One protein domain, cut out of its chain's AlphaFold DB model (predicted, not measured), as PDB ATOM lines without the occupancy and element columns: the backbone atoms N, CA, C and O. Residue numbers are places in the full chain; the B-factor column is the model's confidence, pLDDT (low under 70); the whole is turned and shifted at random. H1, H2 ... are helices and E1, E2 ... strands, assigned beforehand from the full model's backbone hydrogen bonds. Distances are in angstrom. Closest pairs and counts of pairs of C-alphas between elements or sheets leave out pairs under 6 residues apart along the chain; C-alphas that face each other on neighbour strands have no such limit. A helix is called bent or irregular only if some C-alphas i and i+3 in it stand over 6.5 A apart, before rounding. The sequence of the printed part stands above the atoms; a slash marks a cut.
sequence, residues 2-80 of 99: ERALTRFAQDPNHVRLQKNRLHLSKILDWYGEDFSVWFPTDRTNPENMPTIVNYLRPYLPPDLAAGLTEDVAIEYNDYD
ATOM      1  N   GLU A   2       2.629  16.888  -8.421       73.56
ATOM      2  CA  GLU A   2       2.963  17.091  -6.997       73.56
ATOM      3  C   GLU A   2       4.059  16.165  -6.448       73.56
ATOM      4  O   GLU A   2       5.007  16.647  -5.848       73.56
ATOM      5  N   ARG A   3       4.016  14.853  -6.726       81.19
ATOM      6  CA  ARG A   3       5.042  13.905  -6.238       81.19
ATOM      7  C   ARG A   3       6.469  14.229  -6.693       81.19
ATOM      8  O   ARG A   3       7.411  14.002  -5.940       81.19
ATOM      9  N   ALA A   4       6.629  14.711  -7.924       80.81
ATOM     10  CA  ALA A   4       7.940  15.072  -8.457       80.81
ATOM     11  C   ALA A   4       8.462  16.347  -7.783       80.81
ATOM     12  O   ALA A   4       9.626  16.397  -7.398       80.81
ATOM     13  N   LEU A   5       7.576  17.324  -7.568       82.19
ATOM     14  CA  LEU A   5       7.895  18.558  -6.857       82.19
ATOM     15  C   LEU A   5       8.244  18.296  -5.387       82.19
ATOM     16  O   LEU A   5       9.234  18.830  -4.904       82.19
ATOM     17  N   THR A   6       7.504  17.420  -4.699       85.50
ATOM     18  CA  THR A   6       7.844  16.984  -3.337       85.50
ATOM     19  C   THR A   6       9.227  16.351  -3.290       85.50
ATOM     20  O   THR A   6      10.048  16.746  -2.473       85.50
ATOM     21  N   ARG A   7       9.520  15.403  -4.191       85.62
ATOM     22  CA  ARG A   7      10.838  14.756  -4.235       85.62
ATOM     23  C   ARG A   7      11.954  15.769  -4.482       85.62
ATOM     24  O   ARG A   7      12.984  15.689  -3.832       85.62
ATOM     25  N   PHE A   8      11.736  16.712  -5.395       86.81
ATOM     26  CA  PHE A   8      12.686  17.777  -5.693       86.81
ATOM     27  C   PHE A   8      12.923  18.691  -4.481       86.81
ATOM     28  O   PHE A   8      14.064  18.945  -4.120       86.81
ATOM     29  N   ALA A   9      11.857  19.142  -3.817       87.75
ATOM     30  CA  ALA A   9      11.932  20.035  -2.660       87.75
ATOM     31  C   ALA A   9      12.514  19.364  -1.401       87.75
ATOM     32  O   ALA A   9      13.009  20.045  -0.506       87.75
ATOM     33  N   GLN A  10      12.448  18.033  -1.330       89.81
ATOM     34  CA  GLN A  10      13.048  17.230  -0.266       89.81
ATOM     35  C   GLN A  10      14.501  16.827  -0.555       89.81
ATOM     36  O   GLN A  10      15.159  16.296   0.339       89.81
ATOM     37  N   ASP A  11      15.007  17.051  -1.770       86.81
ATOM     38  CA  ASP A  11      16.382  16.717  -2.131       86.81
ATOM     39  C   ASP A  11      17.334  17.859  -1.724       86.81
ATOM     40  O   ASP A  11      17.230  18.967  -2.262       86.81
ATOM     41  N   PRO A  12      18.294  17.620  -0.811       85.19
ATOM     42  CA  PRO A  12      19.239  18.644  -0.368       85.19
ATOM     43  C   PRO A  12      20.191  19.132  -1.472       85.19
ATOM     44  O   PRO A  12      20.838  20.164  -1.289       85.19
ATOM     45  N   ASN A  13      20.289  18.430  -2.608       83.81
ATOM     46  CA  ASN A  13      21.025  18.901  -3.785       83.81
ATOM     47  C   ASN A  13      20.253  19.977  -4.565       83.81
ATOM     48  O   ASN A  13      20.835  20.706  -5.368       83.81
ATOM     49  N   HIS A  14      18.941  20.077  -4.350       85.75
ATOM     50  CA  HIS A  14      18.064  21.011  -5.051       85.75
ATOM     51  C   HIS A  14      17.557  22.134  -4.155       85.75
ATOM     52  O   HIS A  14      17.456  23.269  -4.623       85.75
ATOM     53  N   VAL A  15      17.248  21.830  -2.892       89.94
ATOM     54  CA  VAL A  15      16.762  22.801  -1.912       89.94
ATOM     55  C   VAL A  15      17.464  22.597  -0.575       89.94
ATOM     56  O   VAL A  15      17.337  21.553   0.060       89.94
ATOM     57  N   ARG A  16      18.194  23.615  -0.113       90.50
ATOM     58  CA  ARG A  16      18.936  23.549   1.153       90.50
ATOM     59  C   ARG A  16      18.967  24.895   1.857       90.50
ATOM     60  O   ARG A  16      19.292  25.903   1.248       90.50
ATOM     61  N   LEU A  17      18.717  24.900   3.161       89.75
ATOM     62  CA  LEU A  17      18.870  26.085   4.000       89.75
ATOM     63  C   LEU A  17      20.246  26.072   4.691       89.75
ATOM     64  O   LEU A  17      20.581  25.108   5.380       89.75
ATOM     65  N   GLN A  18      21.045  27.128   4.535       89.50
ATOM     66  CA  GLN A  18      22.312  27.327   5.249       89.50
ATOM     67  C   GLN A  18      22.425  28.756   5.778       89.50
ATOM     68  O   GLN A  18      22.404  29.697   5.000       89.50
ATOM     69  N   LYS A  19      22.618  28.930   7.095       84.94
ATOM     70  CA  LYS A  19      22.914  30.239   7.723       84.94
ATOM     71  C   LYS A  19      21.992  31.382   7.240       84.94
ATOM     72  O   LYS A  19      22.473  32.477   6.969       84.94
ATOM     73  N   ASN A  20      20.691  31.110   7.122       88.50
ATOM     74  CA  ASN A  20      19.664  32.022   6.591       88.50
ATOM     75  C   ASN A  20      19.671  32.264   5.066       88.50
ATOM     76  O   ASN A  20      19.129  33.252   4.573       88.50
ATOM     77  N   ARG A  21      20.285  31.358   4.301       91.12
ATOM     78  CA  ARG A  21      20.249  31.349   2.838       91.12
ATOM     79  C   ARG A  21      19.561  30.097   2.336       91.12
ATOM     80  O   ARG A  21      19.990  28.987   2.658       91.12
ATOM     81  N   LEU A  22      18.494  30.270   1.570       91.88
ATOM     82  CA  LEU A  22      17.831  29.193   0.860       91.88
ATOM     83  C   LEU A  22      18.511  29.018  -0.496       91.88
ATOM     84  O   LEU A  22      18.296  29.792  -1.427       91.88
ATOM     85  N   HIS A  23      19.326  27.977  -0.581       91.06
ATOM     86  CA  HIS A  23      19.939  27.530  -1.815       91.06
ATOM     87  C   HIS A  23      18.904  26.779  -2.644       91.06
ATOM     88  O   HIS A  23      18.366  25.763  -2.193       91.06
ATOM     89  N   LEU A  24      18.642  27.280  -3.845       90.19
ATOM     90  CA  LEU A  24      17.733  26.700  -4.823       90.19
ATOM     91  C   LEU A  24      18.514  26.294  -6.072       90.19
ATOM     92  O   LEU A  24      19.484  26.938  -6.462       90.19
ATOM     93  N   SER A  25      18.097  25.221  -6.736       86.88
ATOM     94  CA  SER A  25      18.670  24.863  -8.036       86.88
ATOM     95  C   SER A  25      18.377  25.942  -9.088       86.88
ATOM     96  O   SER A  25      17.251  26.434  -9.166       86.88
ATOM     97  N   LYS A  26      19.352  26.238  -9.961       84.06
ATOM     98  CA  LYS A  26      19.216  27.185 -11.088       84.06
ATOM     99  C   LYS A  26      18.049  26.894 -12.029       84.06
ATOM    100  O   LYS A  26      17.561  27.801 -12.683       84.06
ATOM    101  N   ILE A  27      17.546  25.658 -12.079       79.06
ATOM    102  CA  ILE A  27      16.341  25.355 -12.867       79.06
ATOM    103  C   ILE A  27      15.128  26.180 -12.415       79.06
ATOM    104  O   ILE A  27      14.261  26.476 -13.224       79.06
ATOM    105  N   LEU A  28      15.076  26.569 -11.137       82.31
ATOM    106  CA  LEU A  28      14.023  27.412 -10.582       82.31
ATOM    107  C   LEU A  28      14.194  28.900 -10.919       82.31
ATOM    108  O   LEU A  28      13.214  29.635 -10.850       82.31
ATOM    109  N   ASP A  29      15.403  29.328 -11.286       80.69
ATOM    110  CA  ASP A  29      15.696  30.700 -11.725       80.69
ATOM    111  C   ASP A  29      14.928  31.020 -13.018       80.69
ATOM    112  O   ASP A  29      14.302  32.066 -13.151       80.69
ATOM    113  N   TRP A  30      14.845  30.043 -13.929       73.19
ATOM    114  CA  TRP A  30      14.112  30.172 -15.194       73.19
ATOM    115  C   TRP A  30      12.606  30.391 -15.028       73.19
ATOM    116  O   TRP A  30      11.975  30.905 -15.944       73.19
ATOM    117  N   TYR A  31      12.037  30.010 -13.882       71.69
ATOM    118  CA  TYR A  31      10.611  30.161 -13.586       71.69
ATOM    119  C   TYR A  31      10.324  31.324 -12.625       71.69
ATOM    120  O   TYR A  31       9.184  31.485 -12.196       71.69
ATOM    121  N   GLY A  32      11.340  32.117 -12.257       69.19
ATOM    122  CA  GLY A  32      11.268  33.128 -11.197       69.19
ATOM    123  C   GLY A  32      10.063  34.067 -11.304       69.19
ATOM    124  O   GLY A  32       9.276  34.160 -10.362       69.19
ATOM    125  N   GLU A  33       9.886  34.717 -12.457       69.31
ATOM    126  CA  GLU A  33       8.769  35.647 -12.701       69.31
ATOM    127  C   GLU A  33       7.418  34.924 -12.861       69.31
ATOM    128  O   GLU A  33       6.371  35.442 -12.462       69.31
ATOM    129  N   ASP A  34       7.435  33.687 -13.360       77.94
ATOM    130  CA  ASP A  34       6.229  32.895 -13.610       77.94
ATOM    131  C   ASP A  34       5.581  32.374 -12.321       77.94
ATOM    132  O   ASP A  34       4.373  32.130 -12.291       77.94
ATOM    133  N   PHE A  35       6.329  32.246 -11.219       77.69
ATOM    134  CA  PHE A  35       5.773  31.767  -9.948       77.69
ATOM    135  C   PHE A  35       4.654  32.655  -9.405       77.69
ATOM    136  O   PHE A  35       3.741  32.142  -8.758       77.69
ATOM    137  N   SER A  36       4.695  33.963  -9.668       77.44
ATOM    138  CA  SER A  36       3.611  34.874  -9.291       77.44
ATOM    139  C   SER A  36       2.357  34.652 -10.135       77.44
ATOM    140  O   SER A  36       1.250  34.770  -9.618       77.44
ATOM    141  N   VAL A  37       2.516  34.277 -11.407       81.69
ATOM    142  CA  VAL A  37       1.408  33.990 -12.332       81.69
ATOM    143  C   VAL A  37       0.802  32.610 -12.067       81.69
ATOM    144  O   VAL A  37      -0.410  32.432 -12.161       81.69
ATOM    145  N   TRP A  38       1.631  31.625 -11.721       80.44
ATOM    146  CA  TRP A  38       1.218  30.238 -11.476       80.44
ATOM    147  C   TRP A  38       0.932  29.933 -10.008       80.44
ATOM    148  O   TRP A  38       0.722  28.767  -9.652       80.44
ATOM    149  N   PHE A  39       0.945  30.946  -9.140       84.38
ATOM    150  CA  PHE A  39       0.678  30.724  -7.730       84.38
ATOM    151  C   PHE A  39      -0.741  30.158  -7.551       84.38
ATOM    152  O   PHE A  39      -1.696  30.732  -8.083       84.38
ATOM    153  N   PRO A  40      -0.914  29.043  -6.818       86.38
ATOM    154  CA  PRO A  40      -2.228  28.433  -6.660       86.38
ATOM    155  C   PRO A  40      -3.220  29.397  -6.001       86.38
ATOM    156  O   PRO A  40      -2.944  29.953  -4.940       86.38
ATOM    157  N   THR A  41      -4.390  29.585  -6.616       87.56
ATOM    158  CA  THR A  41      -5.413  30.543  -6.152       87.56
ATOM    159  C   THR A  41      -6.057  30.155  -4.821       87.56
ATOM    160  O   THR A  41      -6.705  30.976  -4.182       87.56
ATOM    161  N   ASP A  42      -5.919  28.894  -4.420       89.56
ATOM    162  CA  ASP A  42      -6.397  28.333  -3.157       89.56
ATOM    163  C   ASP A  42      -5.385  28.488  -2.005       89.56
ATOM    164  O   ASP A  42      -5.664  28.078  -0.878       89.56
ATOM    165  N   ARG A  43      -4.216  29.093  -2.262       87.44
ATOM    166  CA  ARG A  43      -3.148  29.300  -1.279       87.44
ATOM    167  C   ARG A  43      -2.845  30.782  -1.085       87.44
ATOM    168  O   ARG A  43      -2.820  31.567  -2.026       87.44
ATOM    169  N   THR A  44      -2.522  31.155   0.149       87.75
ATOM    170  CA  THR A  44      -2.059  32.510   0.469       87.75
ATOM    171  C   THR A  44      -0.625  32.716  -0.022       87.75
ATOM    172  O   THR A  44       0.260  31.926   0.316       87.75
ATOM    173  N   ASN A  45      -0.387  33.800  -0.764       89.06
ATOM    174  CA  ASN A  45       0.946  34.285  -1.130       89.06
ATOM    175  C   ASN A  45       1.247  35.599  -0.390       89.06
ATOM    176  O   ASN A  45       0.943  36.669  -0.916       89.06
ATOM    177  N   PRO A  46       1.748  35.555   0.854       88.25
ATOM    178  CA  PRO A  46       2.028  36.773   1.600       88.25
ATOM    179  C   PRO A  46       3.259  37.509   1.035       88.25
ATOM    180  O   PRO A  46       4.265  36.889   0.702       88.25
ATOM    181  N   GLU A  47       3.183  38.841   0.946       86.50
ATOM    182  CA  GLU A  47       4.228  39.696   0.345       86.50
ATOM    183  C   GLU A  47       5.496  39.834   1.207       86.50
ATOM    184  O   GLU A  47       6.524  40.308   0.734       86.50
ATOM    185  N   ASN A  48       5.441  39.403   2.470       87.56
ATOM    186  CA  ASN A  48       6.568  39.425   3.410       87.56
ATOM    187  C   ASN A  48       7.637  38.360   3.114       87.56
ATOM    188  O   ASN A  48       8.648  38.299   3.806       87.56
ATOM    189  N   MET A  49       7.406  37.488   2.134       87.81
ATOM    190  CA  MET A  49       8.311  36.406   1.783       87.81
ATOM    191  C   MET A  49       8.303  36.210   0.262       87.81
ATOM    192  O   MET A  49       7.257  36.375  -0.374       87.81
ATOM    193  N   PRO A  50       9.437  35.846  -0.365       88.31
ATOM    194  CA  PRO A  50       9.470  35.646  -1.807       88.31
ATOM    195  C   PRO A  50       8.469  34.581  -2.265       88.31
ATOM    196  O   PRO A  50       8.346  33.516  -1.655       88.31
ATOM    197  N   THR A  51       7.796  34.832  -3.391       89.00
ATOM    198  CA  THR A  51       6.721  33.962  -3.899       89.00
ATOM    199  C   THR A  51       7.176  32.511  -4.082       89.00
ATOM    200  O   THR A  51       6.446  31.586  -3.733       89.00
ATOM    201  N   ILE A  52       8.405  32.288  -4.548       88.25
ATOM    202  CA  ILE A  52       8.962  30.939  -4.705       88.25
ATOM    203  C   ILE A  52       9.113  30.189  -3.372       88.25
ATOM    204  O   ILE A  52       8.881  28.981  -3.306       88.25
ATOM    205  N   VAL A  53       9.432  30.895  -2.285       90.44
ATOM    206  CA  VAL A  53       9.534  30.303  -0.944       90.44
ATOM    207  C   VAL A  53       8.142  29.916  -0.459       90.44
ATOM    208  O   VAL A  53       7.932  28.776  -0.041       90.44
ATOM    209  N   ASN A  54       7.170  30.822  -0.603       90.56
ATOM    210  CA  ASN A  54       5.768  30.548  -0.293       90.56
ATOM    211  C   ASN A  54       5.239  29.357  -1.097       90.56
ATOM    212  O   ASN A  54       4.522  28.519  -0.550       90.56
ATOM    213  N   TYR A  55       5.628  29.251  -2.371       89.75
ATOM    214  CA  TYR A  55       5.236  28.176  -3.274       89.75
ATOM    215  C   TYR A  55       5.782  26.820  -2.815       89.75
ATOM    216  O   TYR A  55       5.007  25.865  -2.697       89.75
ATOM    217  N   LEU A  56       7.082  26.750  -2.499       89.81
ATOM    218  CA  LEU A  56       7.777  25.518  -2.113       89.81
ATOM    219  C   LEU A  56       7.448  25.043  -0.694       89.81
ATOM    220  O   LEU A  56       7.462  23.839  -0.456       89.81
ATOM    221  N   ARG A  57       7.104  25.952   0.226       90.69
ATOM    222  CA  ARG A  57       6.891  25.682   1.660       90.69
ATOM    223  C   ARG A  57       6.167  24.368   2.023       90.69
ATOM    224  O   ARG A  57       6.693  23.662   2.878       90.69
ATOM    225  N   PRO A  58       5.021  23.988   1.423       90.94
ATOM    226  CA  PRO A  58       4.322  22.744   1.774       90.94
ATOM    227  C   PRO A  58       5.028  21.467   1.301       90.94
ATOM    228  O   PRO A  58       4.662  20.376   1.727       90.94
ATOM    229  N   TYR A  59       6.009  21.584   0.409       91.06
ATOM    230  CA  TYR A  59       6.781  20.465  -0.124       91.06
ATOM    231  C   TYR A  59       8.120  20.275   0.600       91.06
ATOM    232  O   TYR A  59       8.770  19.247   0.415       91.06
ATOM    233  N   LEU A  60       8.532  21.250   1.415       91.38
ATOM    234  CA  LEU A  60       9.794  21.216   2.145       91.38
ATOM    235  C   LEU A  60       9.725  20.255   3.341       91.38
ATOM    236  O   LEU A  60       8.658  20.075   3.936       91.38
ATOM    237  N   PRO A  61      10.865  19.673   3.752       91.44
ATOM    238  CA  PRO A  61      10.968  18.992   5.037       91.44
ATOM    239  C   PRO A  61      10.545  19.917   6.196       91.44
ATOM    240  O   PRO A  61      10.886  21.104   6.157       91.44
ATOM    241  N   PRO A  62       9.871  19.406   7.246       89.56
ATOM    242  CA  PRO A  62       9.390  20.226   8.364       89.56
ATOM    243  C   PRO A  62      10.478  21.084   9.019       89.56
ATOM    244  O   PRO A  62      10.252  22.266   9.264       89.56
ATOM    245  N   ASP A  63      11.671  20.523   9.230       88.69
ATOM    246  CA  ASP A  63      12.793  21.230   9.862       88.69
ATOM    247  C   ASP A  63      13.309  22.385   8.995       88.69
ATOM    248  O   ASP A  63      13.629  23.463   9.495       88.69
ATOM    249  N   LEU A  64      13.343  22.180   7.676       91.50
ATOM    250  CA  LEU A  64      13.749  23.206   6.722       91.50
ATOM    251  C   LEU A  64      12.691  24.311   6.663       91.50
ATOM    252  O   LEU A  64      13.029  25.487   6.761       91.50
ATOM    253  N   ALA A  65      11.409  23.942   6.586       91.38
ATOM    254  CA  ALA A  65      10.294  24.887   6.585       91.38
ATOM    255  C   ALA A  65      10.211  25.718   7.877       91.38
ATOM    256  O   ALA A  65       9.830  26.888   7.823       91.38
ATOM    257  N   ALA A  66      10.566  25.130   9.023       89.94
ATOM    258  CA  ALA A  66      10.623  25.814  10.314       89.94
ATOM    259  C   ALA A  66      11.797  26.801  10.415       89.94
ATOM    260  O   ALA A  66      11.702  27.783  11.146       89.94
ATOM    261  N   GLY A  67      12.884  26.560   9.678       88.19
ATOM    262  CA  GLY A  67      14.043  27.453   9.621       88.19
ATOM    263  C   GLY A  67      13.881  28.656   8.686       88.19
ATOM    264  O   GLY A  67      14.750  29.523   8.680       88.19
ATOM    265  N   LEU A  68      12.810  28.716   7.888       90.31
ATOM    266  CA  LEU A  68      12.560  29.826   6.967       90.31
ATOM    267  C   LEU A  68      11.985  31.041   7.698       90.31
ATOM    268  O   LEU A  68      10.902  30.977   8.284       90.31
ATOM    269  N   THR A  69      12.676  32.165   7.569       89.94
ATOM    270  CA  THR A  69      12.273  33.476   8.084       89.94
ATOM    271  C   THR A  69      11.987  34.443   6.933       89.94
ATOM    272  O   THR A  69      12.351  34.191   5.787       89.94
ATOM    273  N   GLU A  70      11.296  35.546   7.218       87.94
ATOM    274  CA  GLU A  70      10.923  36.563   6.216       87.94
ATOM    275  C   GLU A  70      12.143  37.222   5.549       87.94
ATOM    276  O   GLU A  70      12.081  37.626   4.392       87.94
ATOM    277  N   ASP A  71      13.275  37.271   6.251       88.06
ATOM    278  CA  ASP A  71      14.549  37.821   5.786       88.06
ATOM    279  C   ASP A  71      15.460  36.785   5.101       88.06
ATOM    280  O   ASP A  71      16.634  37.069   4.853       88.06
ATOM    281  N   VAL A  72      14.949  35.583   4.797       90.94
ATOM    282  CA  VAL A  72      15.735  34.537   4.135       90.94
ATOM    283  C   VAL A  72      16.244  35.019   2.774       90.94
ATOM    284  O   VAL A  72      15.478  35.434   1.901       90.94
ATOM    285  N   ALA A  73      17.555  34.930   2.565       89.56
ATOM    286  CA  ALA A  73      18.152  35.242   1.272       89.56
ATOM    287  C   ALA A  73      18.015  34.042   0.328       89.56
ATOM    288  O   ALA A  73      18.285  32.908   0.725       89.56
ATOM    289  N   ILE A  74      17.629  34.274  -0.925       89.06
ATOM    290  CA  ILE A  74      17.593  33.227  -1.952       89.06
ATOM    291  C   ILE A  74      18.907  33.251  -2.719       89.06
ATOM    292  O   ILE A  74      19.334  34.305  -3.187       89.06
ATOM    293  N   GLU A  75      19.524  32.085  -2.868       89.75
ATOM    294  CA  GLU A  75      20.731  31.908  -3.665       89.75
ATOM    295  C   GLU A  75      20.498  30.777  -4.662       89.75
ATOM    296  O   GLU A  75      20.159  29.656  -4.280       89.75
ATOM    297  N   TYR A  76      20.640  31.066  -5.953       87.06
ATOM    298  CA  TYR A  76      20.547  30.039  -6.980       87.06
ATOM    299  C   TYR A  76      21.926  29.420  -7.169       87.06
ATOM    300  O   TYR A  76      22.881  30.114  -7.510       87.06
ATOM    301  N   ASN A  77      22.039  28.117  -6.928       79.44
ATOM    302  CA  ASN A  77      23.292  27.407  -7.136       79.44
ATOM    303  C   ASN A  77      23.592  27.384  -8.635       79.44
ATOM    304  O   ASN A  77      22.806  26.817  -9.400       79.44
ATOM    305  N   ASP A  78      24.731  27.942  -9.046       66.50
ATOM    306  CA  ASP A  78      25.282  27.653 -10.363       66.50
ATOM    307  C   ASP A  78      25.492  26.144 -10.460       66.50
ATOM    308  O   ASP A  78      26.033  25.508  -9.560       66.50
ATOM    309  N   TYR A  79      24.926  25.550 -11.502       56.19
ATOM    310  CA  TYR A  79      24.900  24.108 -11.675       56.19
ATOM    311  C   TYR A  79      26.346  23.592 -11.759       56.19
ATOM    312  O   TYR A  79      26.993  23.759 -12.793       56.19
ATOM    313  N   ASP A  80      26.855  22.979 -10.686       53.47
ATOM    314  CA  ASP A  80      28.110  22.228 -10.725       53.47
ATOM    315  C   ASP A  80      27.857  20.962 -11.548       53.47
ATOM    316  O   ASP A  80      27.306  19.960 -11.088       53.47
TER     317      ASP A  80
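What this domain is: This is residues 2 to 80 of the 99 residues of an uncharacterized protein of Gemmatimonadetes bacterium (UniProt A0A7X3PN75). A small three-stranded sheet stands as a wall, with the helices gathered loosely on one side of it; H4 lies near the middle, and H3 with the loop of residues 38 to 50 reaches away from the sheet. The printed part has 79 residues, in the order H1 E1 E2 H2 H3 H4 H5 E3; the class is mixed, helices and strands. The sheet, E1 E2 E3, is mixed. The whole is compact, with a radius of gyration of the C-alphas of 11.8 A and spans of 33 by 23 by 22 A.

Where its parts are: Look first at the sheet: E1 is residues 15 to 18, E2 residues 21 to 25, 12.8 A long, and E3 residues 73 to 77, 12.6 A, ending at C-alpha 77 (23.292, 27.407, -7.136). Find C-alpha 2 at (2.963, 17.091, -6.997), where H1, residues 2 to 9, begins and runs 10.4 A. H2 is residues 26 to 31, H3 residues 34 to 37, H5 residues 62 to 66. H4, residues 51 to 59, spans 14.0 A and is irregular: C-alphas 55 and 58 are 7.5 A apart.

How they stand to each other: E1 and E2 form an antiparallel hairpin, with N 16 and O 23 at 3.0 A. E2 and E3 are parallel, with N 22 and O 73 at 2.8 A; E2, H2 to H5 and E3 make a strand-helix-strand unit, two parallel neighbours with helices between. H1, H2, H4 and H5 only graze the sheet; H3 is not on it. H4 touches H1, about perpendicular at 74 degrees, closest at the C-alphas of Thr 6 and Tyr 59, 4.9 A. It touches H3, closest at the C-alphas of Phe 35 and Ile 52, 6.2 A. Every O i to N i+4 pair is within hydrogen-bond range in H1 and H5, 3 of 5 in H4, 0 of 2 in H2, which has 2 of 3 O i to N i+3 pairs; H3 is too short for one.

The domain as a whole: The farthest C-alphas, Asp 42 and Asp 80, are 35.9 A apart. The printed part has no cut; the link H3 to H4 is long. Look for pLDDT under 70 at residues 32 to 33 and 78 to 80.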